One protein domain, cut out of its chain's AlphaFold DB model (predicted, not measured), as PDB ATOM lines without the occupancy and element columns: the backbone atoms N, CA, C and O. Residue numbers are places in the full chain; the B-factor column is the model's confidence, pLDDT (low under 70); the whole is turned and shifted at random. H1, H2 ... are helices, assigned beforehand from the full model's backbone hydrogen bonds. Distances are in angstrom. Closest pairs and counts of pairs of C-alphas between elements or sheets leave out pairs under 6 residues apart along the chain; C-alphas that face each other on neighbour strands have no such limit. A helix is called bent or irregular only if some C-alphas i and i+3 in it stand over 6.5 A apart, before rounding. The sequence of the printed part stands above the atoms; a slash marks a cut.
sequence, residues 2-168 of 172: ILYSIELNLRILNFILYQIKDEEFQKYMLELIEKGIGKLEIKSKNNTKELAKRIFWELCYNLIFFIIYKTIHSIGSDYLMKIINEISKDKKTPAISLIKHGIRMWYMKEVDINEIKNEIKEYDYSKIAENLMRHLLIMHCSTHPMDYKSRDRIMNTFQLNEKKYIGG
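What this domain is: This is residues 2 to 168 of the 172 residues of an uncharacterized protein of Leptotrichia hongkongensis (UniProt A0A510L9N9). Four helices run back and forth side by side, with H4, H6 and H7 packed on H5 in the core, and H8 runs alongside H6 and H7. The long helix H3 packs on H5 with its last part and reaches away as an arm, with H1 beside its last part and H2 folded across its first part, while the short H9 begins near H7 at Glu 162 and runs away from it. The printed part has 167 residues with nine named helices, H1 to H9 in order, and no named strand; the class is all helix, with helix packing part aligned, part crossed. The whole is compact, with a radius of gyration of the C-alphas of 17.7 A and spans of 49 by 38 by 27 A.

How they stand to each other: H1, residues 2 to 19, touches residues 64 to 75 of H3, residues 48 to 75, at a shallow tilt of 9 degrees, opposite ways; the closest C-alphas, of Leu 13 and Ile 64, are 6.7 A apart. H2, residues 23 to 39, touches residues 48 to 56 of H3 at a steep tilt of 69.6 degrees, only just short of about perpendicular, with C-alphas 34 and 52 closest at 5.5 A. H3 and H4, residues 78 to 90, meet only through their link. H5, residues 94 to 108, is the hub, touching five helices. It touches residues 68 to 73 of H3 at a steep tilt of 54 degrees, C-alphas 72 and 103 being closest at 5.3 A. H1 and H5 only just touch, with 3 pairs of C-alphas within 8 A, closest Leu 10 and Ala 95 at 7.2 A. H4 and H5 form a hairpin, with C-alphas 84 and 100 closest at 6.1 A; H5 and H6, residues 113 to 122, form another, with C-alphas 97 and 119 closest at 7.2 A. H7, residues 127 to 143, touches H5 the same way at 4 degrees, a shallow tilt, with C-alphas 105 and 140 closest at 6.1 A. H8, residues 148 to 157, is close to but not clearly touching H7, with C-alphas 141 and 151 closest at 6.3 A. H9, residues 162 to 168, only just touches H7, with 3 pairs of C-alphas within 8 A, closest Ile 138 and Glu 162 at 6.4 A. Every O i to N i+4 pair is within hydrogen-bond range in H1, H2, H3, H5, H7 and H8, against 6 of 9 in H4, 5 of 6 in H6 and 2 of 3 in H9.

Where its parts are: H1 begins at C-alpha 2 (33.363, 16.497, 214.886) and is 25.9 A long. H3 runs 39.9 A from C-alpha 48 (12.058, 46.583, 239.179); H2 and H7 each measure 24.3 A. H4 is neither bent nor irregular, but only just: C-alphas 79 and 82 are 6.0 A apart. H9 ends at C-alpha 168 (20.664, 28.213, 244.441).

The domain as a whole: The two C-alphas farthest apart, of Glu 41 and Lys 82, are 51.2 A apart. The printed part has no cut; the link from H2 to H3 is short, and the other links are tight. The mean pLDDT of the printed part is 84.2; residues 2 to 3, 5, 45 to 46, 76 and 162 to 168 are under 70.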
ATOM      1  N   ILE A   2      33.379  16.101 213.461       65.88
ATOM      2  CA  ILE A   2      33.363  16.497 214.886       65.88
ATOM      3  C   ILE A   2      34.005  17.874 215.147       65.88
ATOM      4  O   ILE A   2      33.438  18.684 215.874       65.88
ATOM      5  N   LEU A   3      35.140  18.175 214.501       66.19
ATOM      6  CA  LEU A   3      35.784  19.494 214.584       66.19
ATOM      7  C   LEU A   3      34.824  20.623 214.178       66.19
ATOM      8  O   LEU A   3      34.714  21.622 214.877       66.19
ATOM      9  N   TYR A   4      34.066  20.418 213.100       71.31
ATOM     10  CA  TYR A   4      33.073  21.377 212.622       71.31
ATOM     11  C   TYR A   4      31.960  21.612 213.654       71.31
ATOM     12  O   TYR A   4      31.559  22.750 213.874       71.31
ATOM     13  N   SER A   5      31.506  20.561 214.346       69.56
ATOM     14  CA  SER A   5      30.524  20.684 215.431       69.56
ATOM     15  C   SER A   5      31.064  21.479 216.627       69.56
ATOM     16  O   SER A   5      30.345  22.312 217.178       69.56
ATOM     17  N   ILE A   6      32.333  21.272 217.007       71.00
ATOM     18  CA  ILE A   6      32.996  22.067 218.056       71.00
ATOM     19  C   ILE A   6      33.085  23.528 217.622       71.00
ATOM     20  O   ILE A   6      32.707  24.420 218.378       71.00
ATOM     21  N   GLU A   7      33.555  23.784 216.403       74.12
ATOM     22  CA  GLU A   7      33.693  25.142 215.884       74.12
ATOM     23  C   GLU A   7      32.352  25.865 215.778       74.12
ATOM     24  O   GLU A   7      32.280  27.056 216.080       74.12
ATOM     25  N   LEU A   8      31.280  25.163 215.410       76.94
ATOM     26  CA  LEU A   8      29.935  25.726 215.368       76.94
ATOM     27  C   LEU A   8      29.444  26.123 216.768       76.94
ATOM     28  O   LEU A   8      28.978  27.248 216.949       76.94
ATOM     29  N   ASN A   9      29.631  25.265 217.777       75.69
ATOM     30  CA  ASN A   9      29.302  25.602 219.167       75.69
ATOM     31  C   ASN A   9      30.143  26.774 219.693       75.69
ATOM     32  O   ASN A   9      29.610  27.674 220.340       75.69
ATOM     33  N   LEU A  10      31.441  26.806 219.371       73.88
ATOM     34  CA  LEU A  10      32.332  27.918 219.714       73.88
ATOM     35  C   LEU A  10      31.895  29.228 219.049       73.88
ATOM     36  O   LEU A  10      31.947  30.278 219.684       73.88
ATOM     37  N   ARG A  11      31.431  29.190 217.792       79.75
ATOM     38  CA  ARG A  11      30.885  30.369 217.098       79.75
ATOM     39  C   ARG A  11      29.617  30.883 217.768       79.75
ATOM     40  O   ARG A  11      29.515  32.085 217.976       79.75
ATOM     41  N   ILE A  12      28.691  29.997 218.141       79.12
ATOM     42  CA  ILE A  12      27.465  30.375 218.867       79.12
ATOM     43  C   ILE A  12      27.822  31.004 220.219       79.12
ATOM     44  O   ILE A  12      27.295  32.057 220.573       79.12
ATOM     45  N   LEU A  13      28.758  30.399 220.953       79.00
ATOM     46  CA  LEU A  13      29.225  30.927 222.230       79.00
ATOM     47  C   LEU A  13      29.873  32.311 222.069       79.00
ATOM     48  O   LEU A  13      29.539  33.231 222.810       79.00
ATOM     49  N   ASN A  14      30.750  32.482 221.077       75.19
ATOM     50  CA  ASN A  14      31.375  33.771 220.779       75.19
ATOM     51  C   ASN A  14      30.349  34.828 220.370       75.19
ATOM     52  O   ASN A  14      30.443  35.966 220.821       75.19
ATOM     53  N   PHE A  15      29.357  34.455 219.560       79.69
ATOM     54  CA  PHE A  15      28.260  35.341 219.187       79.69
ATOM     55  C   PHE A  15      27.505  35.831 220.426       79.69
ATOM     56  O   PHE A  15      27.334  37.033 220.595       79.69
ATOM     57  N   ILE A  16      27.123  34.931 221.334       76.88
ATOM     58  CA  ILE A  16      26.414  35.295 222.571       76.88
ATOM     59  C   ILE A  16      27.279  36.194 223.455       76.88
ATOM     60  O   ILE A  16      26.815  37.230 223.921       76.88
ATOM     61  N   LEU A  17      28.552  35.841 223.652       74.69
ATOM     62  CA  LEU A  17      29.490  36.652 224.430       74.69
ATOM     63  C   LEU A  17      29.694  38.050 223.836       74.69
ATOM     64  O   LEU A  17      29.912  38.996 224.591       74.69
ATOM     65  N   TYR A  18      29.630  38.183 222.511       76.94
ATOM     66  CA  TYR A  18      29.674  39.470 221.828       76.94
ATOM     67  C   TYR A  18      28.380  40.263 222.042       76.94
ATOM     68  O   TYR A  18      28.441  41.403 222.486       76.94
ATOM     69  N   GLN A  19      27.214  39.647 221.815       75.56
ATOM     70  CA  GLN A  19      25.906  40.293 221.989       75.56
ATOM     71  C   GLN A  19      25.688  40.801 223.420       75.56
ATOM     72  O   GLN A  19      25.154  41.882 223.620       75.56
ATOM     73  N   ILE A  20      26.162  40.073 224.434       79.44
ATOM     74  CA  ILE A  20      26.044  40.503 225.838       79.44
ATOM     75  C   ILE A  20      26.842  41.787 226.122       79.44
ATOM     76  O   ILE A  20      26.527  42.491 227.078       79.44
ATOM     77  N   LYS A  21      27.865  42.104 225.318       78.81
ATOM     78  CA  LYS A  21      28.632  43.353 225.433       78.81
ATOM     79  C   LYS A  21      27.976  44.525 224.700       78.81
ATOM     80  O   LYS A  21      28.345  45.660 224.973       78.81
ATOM     81  N   ASP A  22      27.030  44.266 223.803       86.31
ATOM     82  CA  ASP A  22      26.341  45.299 223.035       86.31
ATOM     83  C   ASP A  22      25.357  46.071 223.932       86.31
ATOM     84  O   ASP A  22      24.491  45.483 224.584       86.31
ATOM     85  N   GLU A  23      25.536  47.389 224.043       89.69
ATOM     86  CA  GLU A  23      24.757  48.222 224.968       89.69
ATOM     87  C   GLU A  23      23.301  48.400 224.521       89.69
ATOM     88  O   GLU A  23      22.400  48.477 225.363       89.69
ATOM     89  N   GLU A  24      23.050  48.435 223.210       91.75
ATOM     90  CA  GLU A  24      21.706  48.585 222.655       91.75
ATOM     91  C   GLU A  24      20.890  47.311 222.896       91.75
ATOM     92  O   GLU A  24      19.771  47.370 223.416       91.75
ATOM     93  N   PHE A  25      21.493  46.150 222.639       88.62
ATOM     94  CA  PHE A  25      20.929  44.848 222.962       88.62
ATOM     95  C   PHE A  25      20.670  44.698 224.462       88.62
ATOM     96  O   PHE A  25      19.579  44.287 224.862       88.62
ATOM     97  N   GLN A  26      21.635  45.071 225.312       90.62
ATOM     98  CA  GLN A  26      21.452  45.059 226.765       90.62
ATOM     99  C   GLN A  26      20.251  45.909 227.181       90.62
ATOM    100  O   GLN A  26      19.405  45.445 227.945       90.62
ATOM    101  N   LYS A  27      20.144  47.137 226.664       93.06
ATOM    102  CA  LYS A  27      19.028  48.034 226.974       93.06
ATOM    103  C   LYS A  27      17.691  47.436 226.535       93.06
ATOM    104  O   LYS A  27      16.765  47.384 227.343       93.06
ATOM    105  N   TYR A  28      17.611  46.929 225.307       93.81
ATOM    106  CA  TYR A  28      16.415  46.263 224.788       93.81
ATOM    107  C   TYR A  28      15.991  45.077 225.668       93.81
ATOM    108  O   TYR A  28      14.825  44.961 226.054       93.81
ATOM    109  N   MET A  29      16.942  44.218 226.040       93.25
ATOM    110  CA  MET A  29      16.674  43.056 226.886       93.25
ATOM    111  C   MET A  29      16.228  43.454 228.293       93.25
ATOM    112  O   MET A  29      15.309  42.838 228.835       93.25
ATOM    113  N   LEU A  30      16.826  44.493 228.882       94.00
ATOM    114  CA  LEU A  30      16.408  45.014 230.184       94.00
ATOM    115  C   LEU A  30      14.971  45.539 230.138       94.00
ATOM    116  O   LEU A  30      14.170  45.158 230.987       94.00
ATOM    117  N   GLU A  31      14.612  46.328 229.126       94.69
ATOM    118  CA  GLU A  31      13.240  46.823 228.955       94.69
ATOM    119  C   GLU A  31      12.229  45.679 228.772       94.69
ATOM    120  O   GLU A  31      11.118  45.726 229.311       94.69
ATOM    121  N   LEU A  32      12.605  44.626 228.040       93.88
ATOM    122  CA  LEU A  32      11.772  43.440 227.846       93.88
ATOM    123  C   LEU A  32      11.549  42.689 229.166       93.88
ATOM    124  O   LEU A  32      10.414  42.313 229.477       93.88
ATOM    125  N   ILE A  33      12.603  42.513 229.964       93.62
ATOM    126  CA  ILE A  33      12.527  41.864 231.278       93.62
ATOM    127  C   ILE A  33      11.703  42.714 232.254       93.62
ATOM    128  O   ILE A  33      10.833  42.171 232.932       93.62
ATOM    129  N   GLU A  34      11.906  44.033 232.299       92.56
ATOM    130  CA  GLU A  34      11.122  44.952 233.140       92.56
ATOM    131  C   GLU A  34       9.624  44.878 232.814       92.56
ATOM    132  O   GLU A  34       8.795  44.746 233.720       92.56
ATOM    133  N   LYS A  35       9.268  44.871 231.521       91.94
ATOM    134  CA  LYS A  35       7.882  44.666 231.071       91.94
ATOM    135  C   LYS A  35       7.336  43.308 231.515       91.94
ATOM    136  O   LYS A  35       6.176  43.225 231.919       91.94
ATOM    137  N   GLY A  36       8.147  42.252 231.451       90.69
ATOM    138  CA  GLY A  36       7.778  40.913 231.918       90.69
ATOM    139  C   GLY A  36       7.498  40.863 233.423       90.69
ATOM    140  O   GLY A  36       6.460  40.348 233.831       90.69
ATOM    141  N   ILE A  37       8.373  41.461 234.237       89.75
ATOM    142  CA  ILE A  37       8.206  41.574 235.696       89.75
ATOM    143  C   ILE A  37       6.899  42.299 236.030       89.75
ATOM    144  O   ILE A  37       6.140  41.824 236.874       89.75
ATOM    145  N   GLY A  38       6.624  43.418 235.347       86.69
ATOM    146  CA  GLY A  38       5.403  44.201 235.548       86.69
ATOM    147  C   GLY A  38       4.131  43.423 235.209       86.69
ATOM    148  O   GLY A  38       3.190  43.429 235.994       86.69
ATOM    149  N   LYS A  39       4.119  42.697 234.082       89.25
ATOM    150  CA  LYS A  39       2.972  41.862 233.671       89.25
ATOM    151  C   LYS A  39       2.686  40.703 234.625       89.25
ATOM    152  O   LYS A  39       1.540  40.288 234.735       89.25
ATOM    153  N   LEU A  40       3.721  40.158 235.259       88.19
ATOM    154  CA  LEU A  40       3.617  39.018 236.171       88.19
ATOM    155  C   LEU A  40       3.433  39.436 237.641       88.19
ATOM    156  O   LEU A  40       3.438  38.572 238.512       88.19
ATOM    157  N   GLU A  41       3.319  40.741 237.921       81.88
ATOM    158  CA  GLU A  41       3.200  41.314 239.271       81.88
ATOM    159  C   GLU A  41       4.244  40.770 240.267       81.88
ATOM    160  O   GLU A  41       3.976  40.589 241.459       81.88
ATOM    161  N   ILE A  42       5.463  40.493 239.787       79.81
ATOM    162  CA  ILE A  42       6.513  39.891 240.614       79.81
ATOM    163  C   ILE A  42       6.931  40.898 241.687       79.81
ATOM    164  O   ILE A  42       7.617  41.888 241.420       79.81
ATOM    165  N   LYS A  43       6.540  40.623 242.933       75.81
ATOM    166  CA  LYS A  43       6.917  41.440 244.087       75.81
ATOM    167  C   LYS A  43       8.376  41.184 244.449       75.81
ATOM    168  O   LYS A  43       8.767  40.067 244.783       75.81
ATOM    169  N   SER A  44       9.175  42.242 244.419       70.88
ATOM    170  CA  SER A  44      10.591  42.230 244.774       70.88
ATOM    171  C   SER A  44      10.859  43.225 245.895       70.88
ATOM    172  O   SER A  44      10.261  44.296 245.931       70.88
ATOM    173  N   LYS A  45      11.786  42.884 246.798       69.00
ATOM    174  CA  LYS A  45      12.327  43.843 247.778       69.00
ATOM    175  C   LYS A  45      13.171  44.936 247.109       69.00
ATOM    176  O   LYS A  45      13.285  46.027 247.653       69.00
ATOM    177  N   ASN A  46      13.746  44.632 245.948       69.88
ATOM    178  CA  ASN A  46      14.529  45.562 245.137       69.88
ATOM    179  C   ASN A  46      13.632  46.239 244.098       69.88
ATOM    180  O   ASN A  46      12.628  45.651 243.684       69.88
ATOM    181  N   ASN A  47      14.030  47.417 243.612       82.94
ATOM    182  CA  ASN A  47      13.309  48.072 242.521       82.94
ATOM    183  C   ASN A  47      13.297  47.190 241.249       82.94
ATOM    184  O   ASN A  47      14.176  46.351 241.031       82.94
ATOM    185  N   THR A  48      12.281  47.377 240.402       84.38
ATOM    186  CA  THR A  48      12.058  46.583 239.179       84.38
ATOM    187  C   THR A  48      13.287  46.548 238.267       84.38
ATOM    188  O   THR A  48      13.597  45.502 237.704       84.38
ATOM    189  N   LYS A  49      14.030  47.659 238.176       87.19
ATOM    190  CA  LYS A  49      15.223  47.782 237.325       87.19
ATOM    191  C   LYS A  49      16.389  46.929 237.819       87.19
ATOM    192  O   LYS A  49      17.077  46.277 237.036       87.19
ATOM    193  N   GLU A  50      16.623  46.909 239.126       87.88
ATOM    194  CA  GLU A  50      17.645  46.069 239.751       87.88
ATOM    195  C   GLU A  50      17.311  44.589 239.613       87.88
ATOM    196  O   GLU A  50      18.197  43.786 239.308       87.88
ATOM    197  N   LEU A  51      16.036  44.223 239.794       87.69
ATOM    198  CA  LEU A  51      15.594  42.856 239.550       87.69
ATOM    199  C   LEU A  51      15.804  42.469 238.080       87.69
ATOM    200  O   LEU A  51      16.345  41.397 237.813       87.69
ATOM    201  N   ALA A  52      15.450  43.346 237.138       90.12
ATOM    202  CA  ALA A  52      15.641  43.098 235.713       90.12
ATOM    203  C   ALA A  52      17.116  42.921 235.342       90.12
ATOM    204  O   ALA A  52      17.460  41.948 234.673       90.12
ATOM    205  N   LYS A  53      18.007  43.787 235.848       90.25
ATOM    206  CA  LYS A  53      19.461  43.633 235.673       90.25
ATOM    207  C   LYS A  53      19.962  42.302 236.206       90.25
ATOM    208  O   LYS A  53      20.741  41.630 235.537       90.25
ATOM    209  N   ARG A  54      19.516  41.905 237.399       88.06
ATOM    210  CA  ARG A  54      19.907  40.620 237.976       88.06
ATOM    211  C   ARG A  54      19.442  39.457 237.103       88.06
ATOM    212  O   ARG A  54      20.255  38.605 236.774       88.06
ATOM    213  N   ILE A  55      18.175  39.447 236.692       89.06
ATOM    214  CA  ILE A  55      17.621  38.411 235.809       89.06
ATOM    215  C   ILE A  55      18.384  38.360 234.483       89.06
ATOM    216  O   ILE A  55      18.739  37.276 234.039       89.06
ATOM    217  N   PHE A  56      18.682  39.511 233.876       89.75
ATOM    218  CA  PHE A  56      19.440  39.584 232.630       89.75
ATOM    219  C   PHE A  56      20.801  38.888 232.745       89.75
ATOM    220  O   PHE A  56      21.109  37.996 231.953       89.75
ATOM    221  N   TRP A  57      21.597  39.247 233.756       86.56
ATOM    222  CA  TRP A  57      22.921  38.655 233.949       86.56
ATOM    223  C   TRP A  57      22.855  37.169 234.307       86.56
ATOM    224  O   TRP A  57      23.666  36.393 233.804       86.56
ATOM    225  N   GLU A  58      21.869  36.754 235.107       86.44
ATOM    226  CA  GLU A  58      21.627  35.339 235.415       86.44
ATOM    227  C   GLU A  58      21.233  34.543 234.163       86.44
ATOM    228  O   GLU A  58      21.740  33.444 233.945       86.44
ATOM    229  N   LEU A  59      20.375  35.084 233.292       86.31
ATOM    230  CA  LEU A  59      20.002  34.435 232.030       86.31
ATOM    231  C   LEU A  59      21.210  34.274 231.108       86.31
ATOM    232  O   LEU A  59      21.440  33.185 230.583       86.31
ATOM    233  N   CYS A  60      22.006  35.333 230.952       85.12
ATOM    234  CA  CYS A  60      23.226  35.302 230.150       85.12
ATOM    235  C   CYS A  60      24.210  34.250 230.672       85.12
ATOM    236  O   CYS A  60      24.716  33.428 229.908       85.12
ATOM    237  N   TYR A  61      24.440  34.241 231.987       85.62
ATOM    238  CA  TYR A  61      25.306  33.272 232.647       85.62
ATOM    239  C   TYR A  61      24.827  31.831 232.423       85.62
ATOM    240  O   TYR A  61      25.606  30.985 231.980       85.62
ATOM    241  N   ASN A  62      23.542  31.558 232.673       85.88
ATOM    242  CA  ASN A  62      22.968  30.220 232.532       85.88
ATOM    243  C   ASN A  62      22.959  29.741 231.075       85.88
ATOM    244  O   ASN A  62      23.237  28.571 230.824       85.88
ATOM    245  N   LEU A  63      22.705  30.627 230.108       85.69
ATOM    246  CA  LEU A  63      22.763  30.291 228.685       85.69
ATOM    247  C   LEU A  63      24.183  29.904 228.256       85.69
ATOM    248  O   LEU A  63      24.375  28.874 227.609       85.69
ATOM    249  N   ILE A  64      25.183  30.700 228.648       85.88
ATOM    250  CA  ILE A  64      26.590  30.398 228.363       85.88
ATOM    251  C   ILE A  64      26.978  29.057 228.993       85.88
ATOM    252  O   ILE A  64      27.558  28.200 228.322       85.88
ATOM    253  N   PHE A  65      26.630  28.856 230.266       87.62
ATOM    254  CA  PHE A  65      26.915  27.610 230.965       87.62
ATOM    255  C   PHE A  65      26.248  26.412 230.284       87.62
ATOM    256  O   PHE A  65      26.905  25.400 230.062       87.62
ATOM    257  N   PHE A  66      24.980  26.537 229.884       86.31
ATOM    258  CA  PHE A  66      24.249  25.488 229.177       86.31
ATOM    259  C   PHE A  66      24.941  25.086 227.870       86.31
ATOM    260  O   PHE A  66      25.084  23.897 227.598       86.31
ATOM    261  N   ILE A  67      25.423  26.050 227.083       85.25
ATOM    262  CA  ILE A  67      26.142  25.771 225.830       85.25
ATOM    263  C   ILE A  67      27.465  25.058 226.104       85.25
ATOM    264  O   ILE A  67      27.776  24.078 225.426       85.25
ATOM    265  N   ILE A  68      28.227  25.504 227.107       86.75
ATOM    266  CA  ILE A  68      29.474  24.844 227.516       86.75
ATOM    267  C   ILE A  68      29.182  23.410 227.964       86.75
ATOM    268  O   ILE A  68      29.787  22.473 227.449       86.75
ATOM    269  N   TYR A  69      28.207  23.228 228.853       88.19
ATOM    270  CA  TYR A  69      27.783  21.926 229.360       88.19
ATOM    271  C   TYR A  69      27.348  20.994 228.224       88.19
ATOM    272  O   TYR A  69      27.853  19.881 228.093       88.19
ATOM    273  N   LYS A  70      26.473  21.460 227.329       85.38
ATOM    274  CA  LYS A  70      26.058  20.686 226.153       85.38
ATOM    275  C   LYS A  70      27.226  20.379 225.231       85.38
ATOM    276  O   LYS A  70      27.275  19.275 224.713       85.38
ATOM    277  N   THR A  71      28.177  21.291 225.054       82.94
ATOM    278  CA  THR A  71      29.376  21.033 224.247       82.94
ATOM    279  C   THR A  71      30.217  19.921 224.863       82.94
ATOM    280  O   THR A  71      30.559  18.972 224.163       82.94
ATOM    281  N   ILE A  72      30.472  19.984 226.173       86.81
ATOM    282  CA  ILE A  72      31.181  18.936 226.918       86.81
ATOM    283  C   ILE A  72      30.474  17.590 226.744       86.81
ATOM    284  O   ILE A  72      31.122  16.608 226.412       86.81
ATOM    285  N   HIS A  73      29.152  17.538 226.899       84.06
ATOM    286  CA  HIS A  73      28.394  16.283 226.892       84.06
ATOM    287  C   HIS A  73      28.053  15.725 225.507       84.06
ATOM    288  O   HIS A  73      27.893  14.517 225.350       84.06
ATOM    289  N   SER A  74      27.886  16.582 224.502       77.38
ATOM    290  CA  SER A  74      27.586  16.156 223.132       77.38
ATOM    291  C   SER A  74      28.831  15.708 222.382       77.38
ATOM    292  O   SER A  74      28.714  14.991 221.394       77.38
ATOM    293  N   ILE A  75      30.002  16.171 222.815       70.62
ATOM    294  CA  ILE A  75      31.241  16.020 222.061       70.62
ATOM    295  C   ILE A  75      32.334  15.323 222.898       70.62
ATOM    296  O   ILE A  75      33.282  14.767 222.349       70.62
ATOM    297  N   GLY A  76      32.211  15.279 224.222       65.25
ATOM    298  CA  GLY A  76      33.221  14.695 225.094       65.25
ATOM    299  C   GLY A  76      33.329  13.172 224.985       65.25
ATOM    300  O   GLY A  76      32.346  12.434 225.021       65.25
ATOM    301  N   SER A  77      34.569  12.715 224.841       71.06
ATOM    302  CA  SER A  77      35.023  11.332 224.993       71.06
ATOM    303  C   SER A  77      36.543  11.345 225.176       71.06
ATOM    304  O   SER A  77      37.192  12.339 224.832       71.06
ATOM    305  N   ASP A  78      37.131  10.242 225.640       70.88
ATOM    306  CA  ASP A  78      38.591  10.124 225.779       70.88
ATOM    307  C   ASP A  78      39.314  10.331 224.440       70.88
ATOM    308  O   ASP A  78      40.350  10.995 224.365       70.88
ATOM    309  N   TYR A  79      38.725   9.825 223.349       70.38
ATOM    310  CA  TYR A  79      39.227  10.039 221.991       70.38
ATOM    311  C   TYR A  79      39.252  11.527 221.630       70.38
ATOM    312  O   TYR A  79      40.197  12.008 221.001       70.38
ATOM    313  N   LEU A  80      38.246  12.279 222.076       73.38
ATOM    314  CA  LEU A  80      38.137  13.686 221.742       73.38
ATOM    315  C   LEU A  80      38.976  14.630 222.587       73.38
ATOM    316  O   LEU A  80      39.221  15.759 222.154       73.38
ATOM    317  N   MET A  81      39.482  14.164 223.726       82.62
ATOM    318  CA  MET A  81      40.459  14.921 224.497       82.62
ATOM    319  C   MET A  81      41.718  15.220 223.661       82.62
ATOM    320  O   MET A  81      42.302  16.297 223.762       82.62
ATOM    321  N   LYS A  82      42.113  14.307 222.761       81.31
ATOM    322  CA  LYS A  82      43.238  14.541 221.839       81.31
ATOM    323  C   LYS A  82      42.960  15.709 220.892       81.31
ATOM    324  O   LYS A  82      43.791  16.602 220.765       81.31
ATOM    325  N   ILE A  83      41.762  15.738 220.307       80.38
ATOM    326  CA  ILE A  83      41.343  16.774 219.354       80.38
ATOM    327  C   ILE A  83      41.237  18.139 220.044       80.38
ATOM    328  O   ILE A  83      41.741  19.131 219.524       80.38
ATOM    329  N   ILE A  84      40.617  18.219 221.229       82.12
ATOM    330  CA  ILE A  84      40.500  19.504 221.940       82.12
ATOM    331  C   ILE A  84      41.869  20.022 222.396       82.12
ATOM    332  O   ILE A  84      42.108  21.227 222.338       82.12
ATOM    333  N   ASN A  85      42.788  19.127 222.776       84.06
ATOM    334  CA  ASN A  85      44.156  19.501 223.117       84.06
ATOM    335  C   ASN A  85      44.889  20.104 221.915       84.06
ATOM    336  O   ASN A  85      45.558  21.120 222.081       84.06
ATOM    337  N   GLU A  86      44.736  19.537 220.717       83.75
ATOM    338  CA  GLU A  86      45.290  20.116 219.486       83.75
ATOM    339  C   GLU A  86      44.724  21.514 219.212       83.75
ATOM    340  O   GLU A  86      45.491  22.466 219.107       83.75
ATOM    341  N   ILE A  87      43.397  21.677 219.233       80.38
ATOM    342  CA  ILE A  87      42.749  22.986 219.028       80.38
ATOM    343  C   ILE A  87      43.223  24.015 220.066       80.38
ATOM    344  O   ILE A  87      43.420  25.187 219.742       80.38
ATOM    345  N   SER A  88      43.403  23.593 221.322       81.75
ATOM    346  CA  SER A  88      43.817  24.480 222.414       81.75
ATOM    347  C   SER A  88      45.256  24.986 222.293       81.75
ATOM    348  O   SER A  88      45.565  26.038 222.851       81.75
ATOM    349  N   LYS A  89      46.122  24.288 221.542       83.00
ATOM    350  CA  LYS A  89      47.481  24.769 221.245       83.00
ATOM    351  C   LYS A  89      47.446  25.988 220.327       83.00
ATOM    352  O   LYS A  89      48.197  26.933 220.553       83.00
ATOM    353  N   ASP A  90      46.541  25.977 219.351       81.00
ATOM    354  CA  ASP A  90      46.445  27.019 218.327       81.00
ATOM    355  C   ASP A  90      45.555  28.193 218.759       81.00
ATOM    356  O   ASP A  90      45.782  29.337 218.367       81.00
ATOM    357  N   LYS A  91      44.522  27.931 219.571       80.75
ATOM    358  CA  LYS A  91      43.519  28.928 219.972       80.75
ATOM    359  C   LYS A  91      43.439  29.059 221.497       80.75
ATOM    360  O   LYS A  91      42.693  28.348 222.172       80.75
ATOM    361  N   LYS A  92      44.152  30.052 222.030       85.00
ATOM    362  CA  LYS A  92      44.193  30.403 223.459       85.00
ATOM    363  C   LYS A  92      43.042  31.333 223.846       85.00
ATOM    364  O   LYS A  92      43.188  32.550 223.839       85.00
ATOM    365  N   THR A  93      41.870  30.765 224.133       85.94
ATOM    366  CA  THR A  93      40.681  31.540 224.537       85.94
ATOM    367  C   THR A  93      40.008  30.943 225.774       85.94
ATOM    368  O   THR A  93      40.051  29.719 225.953       85.94
ATOM    369  N   PRO A  94      39.304  31.752 226.595       88.12
ATOM    370  CA  PRO A  94      38.573  31.242 227.755       88.12
ATOM    371  C   PRO A  94      37.528  30.187 227.399       88.12
ATOM    372  O   PRO A  94      37.368  29.207 228.116       88.12
ATOM    373  N   ALA A  95      36.838  30.347 226.266       85.06
ATOM    374  CA  ALA A  95      35.844  29.387 225.794       85.06
ATOM    375  C   ALA A  95      36.450  27.993 225.563       85.06
ATOM    376  O   ALA A  95      35.899  26.990 226.019       85.06
ATOM    377  N   ILE A  96      37.602  27.930 224.891       86.31
ATOM    378  CA  ILE A  96      38.288  26.666 224.602       86.31
ATOM    379  C   ILE A  96      38.848  26.051 225.881       86.31
ATOM    380  O   ILE A  96      38.700  24.848 226.079       86.31
ATOM    381  N   SER A  97      39.419  26.861 226.777       90.94
ATOM    382  CA  SER A  97      39.898  26.369 228.071       90.94
ATOM    383  C   SER A  97      38.755  25.818 228.937       90.94
ATOM    384  O   SER A  97      38.866  24.705 229.448       90.94
ATOM    385  N   LEU A  98      37.608  26.508 229.020       91.62
ATOM    386  CA  LEU A  98      36.411  26.017 229.722       91.62
ATOM    387  C   LEU A  98      35.934  24.664 229.178       91.62
ATOM    388  O   LEU A  98      35.631  23.763 229.959       91.62
ATOM    389  N   ILE A  99      35.894  24.496 227.852       89.56
ATOM    390  CA  ILE A  99      35.487  23.230 227.226       89.56
ATOM    391  C   ILE A  99      36.526  22.134 227.478       89.56
ATOM    392  O   ILE A  99      36.149  21.031 227.873       89.56
ATOM    393  N   LYS A 100      37.820  22.427 227.296       90.88
ATOM    394  CA  LYS A 100      38.920  21.478 227.526       90.88
ATOM    395  C   LYS A 100      38.882  20.931 228.951       90.88
ATOM    396  O   LYS A 100      38.832  19.717 229.149       90.88
ATOM    397  N   HIS A 101      38.858  21.824 229.936       93.88
ATOM    398  CA  HIS A 101      38.816  21.442 231.346       93.88
ATOM    399  C   HIS A 101      37.509  20.753 231.711       93.88
ATOM    400  O   HIS A 101      37.534  19.763 232.432       93.88
ATOM    401  N   GLY A 102      36.379  21.193 231.158       92.31
ATOM    402  CA  GLY A 102      35.097  20.522 231.354       92.31
ATOM    403  C   GLY A 102      35.078  19.073 230.849       92.31
ATOM    404  O   GLY A 102      34.607  18.187 231.560       92.31
ATOM    405  N   ILE A 103      35.641  18.807 229.663       90.38
ATOM    406  CA  ILE A 103      35.786  17.442 229.124       90.38
ATOM    407  C   ILE A 103      36.702  16.610 230.025       90.38
ATOM    408  O   ILE A 103      36.332  15.500 230.413       90.38
ATOM    409  N   ARG A 104      37.862  17.151 230.413       91.69
ATOM    410  CA  ARG A 104      38.815  16.467 231.301       91.69
ATOM    411  C   ARG A 104      38.181  16.099 232.645       91.69
ATOM    412  O   ARG A 104      38.283  14.957 233.089       91.69
ATOM    413  N   MET A 105      37.460  17.035 233.256       93.31
ATOM    414  CA  MET A 105      36.771  16.833 234.530       93.31
ATOM    415  C   MET A 105      35.668  15.782 234.453       93.31
ATOM    416  O   MET A 105      35.475  15.043 235.417       93.31
ATOM    417  N   TRP A 106      34.920  15.734 233.350       91.75
ATOM    418  CA  TRP A 106      33.780  14.830 233.225       91.75
ATOM    419  C   TRP A 106      34.189  13.410 232.820       91.75
ATOM    420  O   TRP A 106      33.746  12.435 233.420       91.75
ATOM    421  N   TYR A 107      35.046  13.283 231.808       88.75
ATOM    422  CA  TYR A 107      35.369  11.986 231.208       88.75
ATOM    423  C   TYR A 107      36.613  11.355 231.830       88.75
ATOM    424  O   TYR A 107      36.584  10.183 232.198       88.75
ATOM    425  N   MET A 108      37.670  12.145 232.044       89.06
ATOM    426  CA  MET A 108      38.913  11.652 232.652       89.06
ATOM    427  C   MET A 108      38.882  11.703 234.181       89.06
ATOM    428  O   MET A 108      39.680  11.036 234.830       89.06
ATOM    429  N   LYS A 109      37.945  12.466 234.762       91.38
ATOM    430  CA  LYS A 109      37.803  12.670 236.214       91.38
ATOM    431  C   LYS A 109      39.051  13.302 236.838       91.38
ATOM    432  O   LYS A 109      39.384  13.037 237.989       91.38
ATOM    433  N   GLU A 110      39.715  14.166 236.077       90.69
ATOM    434  CA  GLU A 110      40.945  14.839 236.484       90.69
ATOM    435  C   GLU A 110      40.778  16.358 236.535       90.69
ATOM    436  O   GLU A 110      40.058  16.953 235.731       90.69
ATOM    437  N   VAL A 111      41.521  16.989 237.446       94.69
ATOM    438  CA  VAL A 111      41.642  18.446 237.559       94.69
ATOM    439  C   VAL A 111      43.114  18.814 237.668       94.69
ATOM    440  O   VAL A 111      43.773  18.476 238.651       94.69
ATOM    441  N   ASP A 112      43.618  19.576 236.699       94.44
ATOM    442  CA  ASP A 112      44.935  20.202 236.800       94.44
ATOM    443  C   ASP A 112      44.799  21.646 237.285       94.44
ATOM    444  O   ASP A 112      44.533  22.587 236.538       94.44
ATOM    445  N   ILE A 113      44.968  21.806 238.596       95.00
ATOM    446  CA  ILE A 113      44.828  23.090 239.284       95.00
ATOM    447  C   ILE A 113      45.828  24.125 238.751       95.00
ATOM    448  O   ILE A 113      45.501  25.311 238.664       95.00
ATOM    449  N   ASN A 114      47.051  23.700 238.430       95.50
ATOM    450  CA  ASN A 114      48.102  24.616 238.003       95.50
ATOM    451  C   ASN A 114      47.841  25.096 236.578       95.50
ATOM    452  O   ASN A 114      47.933  26.296 236.323       95.50
ATOM    453  N   GLU A 115      47.449  24.182 235.689       95.06
ATOM    454  CA  GLU A 115      47.051  24.515 234.323       95.06
ATOM    455  C   GLU A 115      45.901  25.531 234.321       95.06
ATOM    456  O   GLU A 115      46.032  26.597 233.724       95.06
ATOM    457  N   ILE A 116      44.825  25.275 235.077       96.19
ATOM    458  CA  ILE A 116      43.678  26.194 235.164       96.19
ATOM    459  C   ILE A 116      44.112  27.581 235.661       96.19
ATOM    460  O   ILE A 116      43.703  28.598 235.104       96.19
ATOM    461  N   LYS A 117      44.948  27.654 236.706       94.94
ATOM    462  CA  LYS A 117      45.429  28.941 237.239       94.94
ATOM    463  C   LYS A 117      46.249  29.729 236.227       94.94
ATOM    464  O   LYS A 117      46.158  30.957 236.213       94.94
ATOM    465  N   ASN A 118      47.073  29.041 235.445       94.50
ATOM    466  CA  ASN A 118      47.895  29.676 234.426       94.50
ATOM    467  C   ASN A 118      47.013  30.187 233.286       94.50
ATOM    468  O   ASN A 118      47.103  31.358 232.935       94.50
ATOM    469  N   GLU A 119      46.080  29.370 232.796       93.25
ATOM    470  CA  GLU A 119      45.185  29.748 231.694       93.25
ATOM    471  C   GLU A 119      44.227  30.886 232.051       93.25
ATOM    472  O   GLU A 119      43.966  31.733 231.203       93.25
ATOM    473  N   ILE A 120      43.754  30.972 233.302       90.50
ATOM    474  CA  ILE A 120      42.952  32.122 233.759       90.50
ATOM    475  C   ILE A 120      43.702  33.440 233.518       90.50
ATOM    476  O   ILE A 120      43.101  34.426 233.097       90.50
ATOM    477  N   LYS A 121      45.019  33.451 233.760       89.75
ATOM    478  CA  LYS A 121      45.865  34.631 233.550       89.75
ATOM    479  C   LYS A 121      46.237  34.814 232.083       89.75
ATOM    480  O   LYS A 121      46.171  35.925 231.577       89.75
ATOM    481  N   GLU A 122      46.654  33.741 231.417       90.88
ATOM    482  CA  GLU A 122      47.168  33.804 230.047       90.88
ATOM    483  C   GLU A 122      46.076  34.084 229.015       90.88
ATOM    484  O   GLU A 122      46.349  34.728 228.006       90.88
ATOM    485  N   TYR A 123      44.859  33.575 229.223       87.06
ATOM    486  CA  TYR A 123      43.783  33.649 228.227       87.06
ATOM    487  C   TYR A 123      42.814  34.806 228.506       87.06
ATOM    488  O   TYR A 123      41.731  34.827 227.931       87.06
ATOM    489  N   ASP A 124      43.191  35.744 229.382       84.12
ATOM    490  CA  ASP A 124      42.421  36.946 229.728       84.12
ATOM    491  C   ASP A 124      40.973  36.629 230.150       84.12
ATOM    492  O   ASP A 124      39.980  37.014 229.522       84.12
ATOM    493  N   TYR A 125      40.836  35.828 231.210       86.19
ATOM    494  CA  TYR A 125      39.520  35.448 231.710       86.19
ATOM    495  C   TYR A 125      38.736  36.667 232.206       86.19
ATOM    496  O   TYR A 125      39.124  37.354 233.148       86.19
ATOM    497  N   SER A 126      37.538  36.859 231.649       82.56
ATOM    498  CA  SER A 126      36.550  37.756 232.244       82.56
ATOM    499  C   SER A 126      36.015  37.187 233.559       82.56
ATOM    500  O   SER A 126      36.063  35.977 233.808       82.56
ATOM    501  N   LYS A 127      35.383  38.036 234.380       83.38
ATOM    502  CA  LYS A 127      34.781  37.568 235.635       83.38
ATOM    503  C   LYS A 127      33.722  36.481 235.425       83.38
ATOM    504  O   LYS A 127      33.597  35.567 236.238       83.38
ATOM    505  N   ILE A 128      32.984  36.558 234.318       82.88
ATOM    506  CA  ILE A 128      32.010  35.536 233.920       82.88
ATOM    507  C   ILE A 128      32.727  34.218 233.610       82.88
ATOM    508  O   ILE A 128      32.318  33.181 234.124       82.88
ATOM    509  N   ALA A 129      33.818  34.249 232.839       85.69
ATOM    510  CA  ALA A 129      34.599  33.054 232.516       85.69
ATOM    511  C   ALA A 129      35.203  32.396 233.768       85.69
ATOM    512  O   ALA A 129      35.124  31.177 233.919       85.69
ATOM    513  N   GLU A 130      35.726  33.188 234.713       89.69
ATOM    514  CA  GLU A 130      36.188  32.662 236.006       89.69
ATOM    515  C   GLU A 130      35.054  31.967 236.767       89.69
ATOM    516  O   GLU A 130      35.227  30.861 237.277       89.69
ATOM    517  N   ASN A 131      33.880  32.601 236.842       88.94
ATOM    518  CA  ASN A 131      32.724  32.041 237.539       88.94
ATOM    519  C   ASN A 131      32.215  30.755 236.869       88.94
ATOM    520  O   ASN A 131      31.748  29.853 237.561       88.94
ATOM    521  N   LEU A 132      32.312  30.645 235.543       90.44
ATOM    522  CA  LEU A 132      31.984  29.421 234.809       90.44
ATOM    523  C   LEU A 132      32.982  28.299 235.115       90.44
ATOM    524  O   LEU A 132      32.561  27.177 235.381       90.44
ATOM    525  N   MET A 133      34.286  28.595 235.171       94.19
ATOM    526  CA  MET A 133      35.300  27.607 235.563       94.19
ATOM    527  C   MET A 133      35.069  27.111 236.995       94.19
ATOM    528  O   MET A 133      35.092  25.911 237.262       94.19
ATOM    529  N   ARG A 134      34.770  28.031 237.921       93.38
ATOM    530  CA  ARG A 134      34.399  27.697 239.306       93.38
ATOM    531  C   ARG A 134      33.169  26.790 239.364       93.38
ATOM    532  O   ARG A 134      33.150  25.858 240.160       93.38
ATOM    533  N   HIS A 135      32.173  27.029 238.513       91.94
ATOM    534  CA  HIS A 135      30.988  26.175 238.413       91.94
ATOM    535  C   HIS A 135      31.357  24.761 237.944       91.94
ATOM    536  O   HIS A 135      30.954  23.792 238.583       91.94
ATOM    537  N   LEU A 136      32.177  24.626 236.895       93.31
ATOM    538  CA  LEU A 136      32.656  23.318 236.423       93.31
ATOM    539  C   LEU A 136      33.403  22.546 237.523       93.31
ATOM    540  O   LEU A 136      33.142  21.361 237.721       93.31
ATOM    541  N   LEU A 137      34.257  23.228 238.293       94.94
ATOM    542  CA  LEU A 137      34.975  22.635 239.428       94.94
ATOM    543  C   LEU A 137      34.026  22.142 240.529       94.94
ATOM    544  O   LEU A 137      34.178  21.025 241.014       94.94
ATOM    545  N   ILE A 138      33.028  22.949 240.902       91.31
ATOM    546  CA  ILE A 138      32.021  22.560 241.904       91.31
ATOM    547  C   ILE A 138      31.226  21.345 241.423       91.31
ATOM    548  O   ILE A 138      31.021  20.405 242.192       91.31
ATOM    549  N   MET A 139      30.804  21.347 240.155       90.62
ATOM    550  CA  MET A 139      30.115  20.211 239.543       90.62
ATOM    551  C   MET A 139      30.975  18.954 239.627       90.62
ATOM    552  O   MET A 139      30.512  17.945 240.146       90.62
ATOM    553  N   HIS A 140      32.244  19.033 239.221       92.12
ATOM    554  CA  HIS A 140      33.172  17.911 239.299       92.12
ATOM    555  C   HIS A 140      33.304  17.356 240.728       92.12
ATOM    556  O   HIS A 140      33.108  16.157 240.924       92.12
ATOM    557  N   CYS A 141      33.543  18.223 241.721       90.88
ATOM    558  CA  CYS A 141      33.640  17.838 243.135       90.88
ATOM    559  C   CYS A 141      32.359  17.179 243.673       90.88
ATOM    560  O   CYS A 141      32.443  16.330 244.565       90.88
ATOM    561  N   SER A 142      31.196  17.569 243.141       87.75
ATOM    562  CA  SER A 142      29.880  17.102 243.587       87.75
ATOM    563  C   SER A 142      29.440  15.799 242.914       87.75
ATOM    564  O   SER A 142      28.728  15.012 243.533       87.75
ATOM    565  N   THR A 143      29.823  15.566 241.655       87.56
ATOM    566  CA  THR A 143      29.300  14.446 240.851       87.56
ATOM    567  C   THR A 143      30.264  13.274 240.704       87.56
ATOM    568  O   THR A 143      29.833  12.198 240.293       87.56
ATOM    569  N   HIS A 144      31.549  13.448 241.021       88.25
ATOM    570  CA  HIS A 144      32.557  12.398 240.882       88.25
ATOM    571  C   HIS A 144      33.150  12.000 242.242       88.25
ATOM    572  O   HIS A 144      33.391  12.868 243.086       88.25
ATOM    573  N   PRO A 145      33.414  10.700 242.474       84.62
ATOM    574  CA  PRO A 145      34.172  10.261 243.639       84.62
ATOM    575  C   PRO A 145      35.560  10.904 243.648       84.62
ATOM    576  O   PRO A 145      36.279  10.852 242.652       84.62
ATOM    577  N   MET A 146      35.935  11.492 244.779       88.06
ATOM    578  CA  MET A 146      37.221  12.153 244.976       88.06
ATOM    579  C   MET A 146      37.617  12.054 246.448       88.06
ATOM    580  O   MET A 146      36.757  12.094 247.332       88.06
ATOM    581  N   ASP A 147      38.916  11.940 246.718       89.38
ATOM    582  CA  ASP A 147      39.425  11.977 248.080       89.38
ATOM    583  C   ASP A 147      39.282  13.376 248.705       89.38
ATOM    584  O   ASP A 147      39.316  14.413 248.035       89.38
ATOM    585  N   TYR A 148      39.138  13.407 250.029       87.12
ATOM    586  CA  TYR A 148      38.912  14.646 250.771       87.12
ATOM    587  C   TYR A 148      40.026  15.682 250.557       87.12
ATOM    588  O   TYR A 148      39.744  16.872 250.453       87.12
ATOM    589  N   LYS A 149      41.286  15.241 250.450       91.00
ATOM    590  CA  LYS A 149      42.446  16.131 250.329       91.00
ATOM    591  C   LYS A 149      42.473  16.823 248.967       91.00
ATOM    592  O   LYS A 149      42.726  18.025 248.902       91.00
ATOM    593  N   SER A 150      42.189  16.096 247.888       89.81
ATOM    594  CA  SER A 150      42.069  16.665 246.543       89.81
ATOM    595  C   SER A 150      40.901  17.643 246.454       89.81
ATOM    596  O   SER A 150      41.080  18.753 245.946       89.81
ATOM    597  N   ARG A 151      39.741  17.286 247.025       89.44
ATOM    598  CA  ARG A 151      38.576  18.178 247.074       89.44
ATOM    599  C   ARG A 151      38.902  19.465 247.824       89.44
ATOM    600  O   ARG A 151      38.719  20.549 247.279       89.44
ATOM    601  N   ASP A 152      39.436  19.358 249.037       90.38
ATOM    602  CA  ASP A 152      39.799  20.512 249.864       90.38
ATOM    603  C   ASP A 152      40.823  21.418 249.161       90.38
ATOM    604  O   ASP A 152      40.672  22.639 249.122       90.38
ATOM    605  N   ARG A 153      41.812  20.824 248.480       93.19
ATOM    606  CA  ARG A 153      42.787  21.574 247.681       93.19
ATOM    607  C   ARG A 153      42.125  22.382 246.565       93.19
ATOM    608  O   ARG A 153      42.475  23.553 246.397       93.19
ATOM    609  N   ILE A 154      41.195  21.795 245.808       92.94
ATOM    610  CA  ILE A 154      40.444  22.502 244.755       92.94
ATOM    611  C   ILE A 154      39.624  23.638 245.376       92.94
ATOM    612  O   ILE A 154      39.724  24.789 244.941       92.94
ATOM    613  N   MET A 155      38.861  23.327 246.424       89.88
ATOM    614  CA  MET A 155      37.961  24.267 247.087       89.88
ATOM    615  C   MET A 155      38.704  25.484 247.637       89.88
ATOM    616  O   MET A 155      38.302  26.619 247.375       89.88
ATOM    617  N   ASN A 156      39.828  25.267 248.320       92.00
ATOM    618  CA  ASN A 156      40.636  26.341 248.890       92.00
ATOM    619  C   ASN A 156      41.369  27.145 247.812       92.00
ATOM    620  O   ASN A 156      41.375  28.375 247.858       92.00
ATOM    621  N   THR A 157      41.932  26.478 246.798       92.50
ATOM    622  CA  THR A 157      42.687  27.162 245.734       92.50
ATOM    623  C   THR A 157      41.812  28.124 244.940       92.50
ATOM    624  O   THR A 157      42.234  29.239 244.630       92.50
ATOM    625  N   PHE A 158      40.587  27.706 244.624       90.06
ATOM    626  CA  PHE A 158      39.650  28.519 243.859       90.06
ATOM    627  C   PHE A 158      38.644  29.254 244.745       90.06
ATOM    628  O   PHE A 158      37.711  29.837 244.205       90.06
ATOM    629  N   GLN A 159      38.819  29.280 246.074       89.00
ATOM    630  CA  GLN A 159      37.921  29.955 247.027       89.00
ATOM    631  C   GLN A 159      36.438  29.629 246.760       89.00
ATOM    632  O   GLN A 159      35.606  30.519 246.553       89.00
ATOM    633  N   LEU A 160      36.132  28.340 246.647       85.94
ATOM    634  CA  LEU A 160      34.809  27.829 246.303       85.94
ATOM    635  C   LEU A 160      33.974  27.602 247.565       85.94
ATOM    636  O   LEU A 160      34.495  27.314 248.639       85.94
ATOM    637  N   ASN A 161      32.652  27.693 247.427       77.06
ATOM    638  CA  ASN A 161      31.713  27.363 248.497       77.06
ATOM    639  C   ASN A 161      30.549  26.544 247.924       77.06
ATOM    640  O   ASN A 161      29.621  27.107 247.345       77.06
ATOM    641  N   GLU A 162      30.595  25.221 248.103       60.88
ATOM    642  CA  GLU A 162      29.598  24.270 247.583       60.88
ATOM    643  C   GLU A 162      28.169  24.596 248.049       60.88
ATOM    644  O   GLU A 162      27.231  24.586 247.248       60.88
ATOM    645  N   LYS A 163      27.994  24.986 249.322       59.00
ATOM    646  CA  LYS A 163      26.672  25.293 249.903       59.00
ATOM    647  C   LYS A 163      25.986  26.478 249.218       59.00
ATOM    648  O   LYS A 163      24.760  26.525 249.158       59.00
ATOM    649  N   LYS A 164      26.763  27.430 248.692       55.62
ATOM    650  CA  LYS A 164      26.238  28.629 248.022       55.62
ATOM    651  C   LYS A 164      25.752  28.345 246.594       55.62
ATOM    652  O   LYS A 164      24.870  29.054 246.124       55.62
ATOM    653  N   TYR A 165      26.289  27.315 245.938       52.81
ATOM    654  CA  TYR A 165      25.953  26.958 244.554       52.81
ATOM    655  C   TYR A 165      24.845  25.896 244.468       52.81
ATOM    656  O   TYR A 165      23.908  26.064 243.694       52.81
ATOM    657  N   ILE A 166      24.867  24.865 245.322       42.72
ATOM    658  CA  ILE A 166      23.796  23.847 245.362       42.72
ATOM    659  C   ILE A 166      22.492  24.447 245.926       42.72
ATOM    660  O   ILE A 166      21.403  24.195 245.411       42.72
ATOM    661  N   GLY A 167      22.597  25.336 246.923       35.00
ATOM    662  CA  GLY A 167      21.449  26.023 247.530       35.00
ATOM    663  C   GLY A 167      20.775  27.088 246.653       35.00
ATOM    664  O   GLY A 167      19.790  27.681 247.091       35.00
ATOM    665  N   GLY A 168      21.300  27.359 245.452       37.88
ATOM    666  CA  GLY A 168      20.664  28.213 244.441       37.88
ATOM    667  C   GLY A 168      19.837  27.440 243.408       37.88
ATOM    668  O   GLY A 168      18.928  28.014 242.819       37.88
TER     669      GLY A 168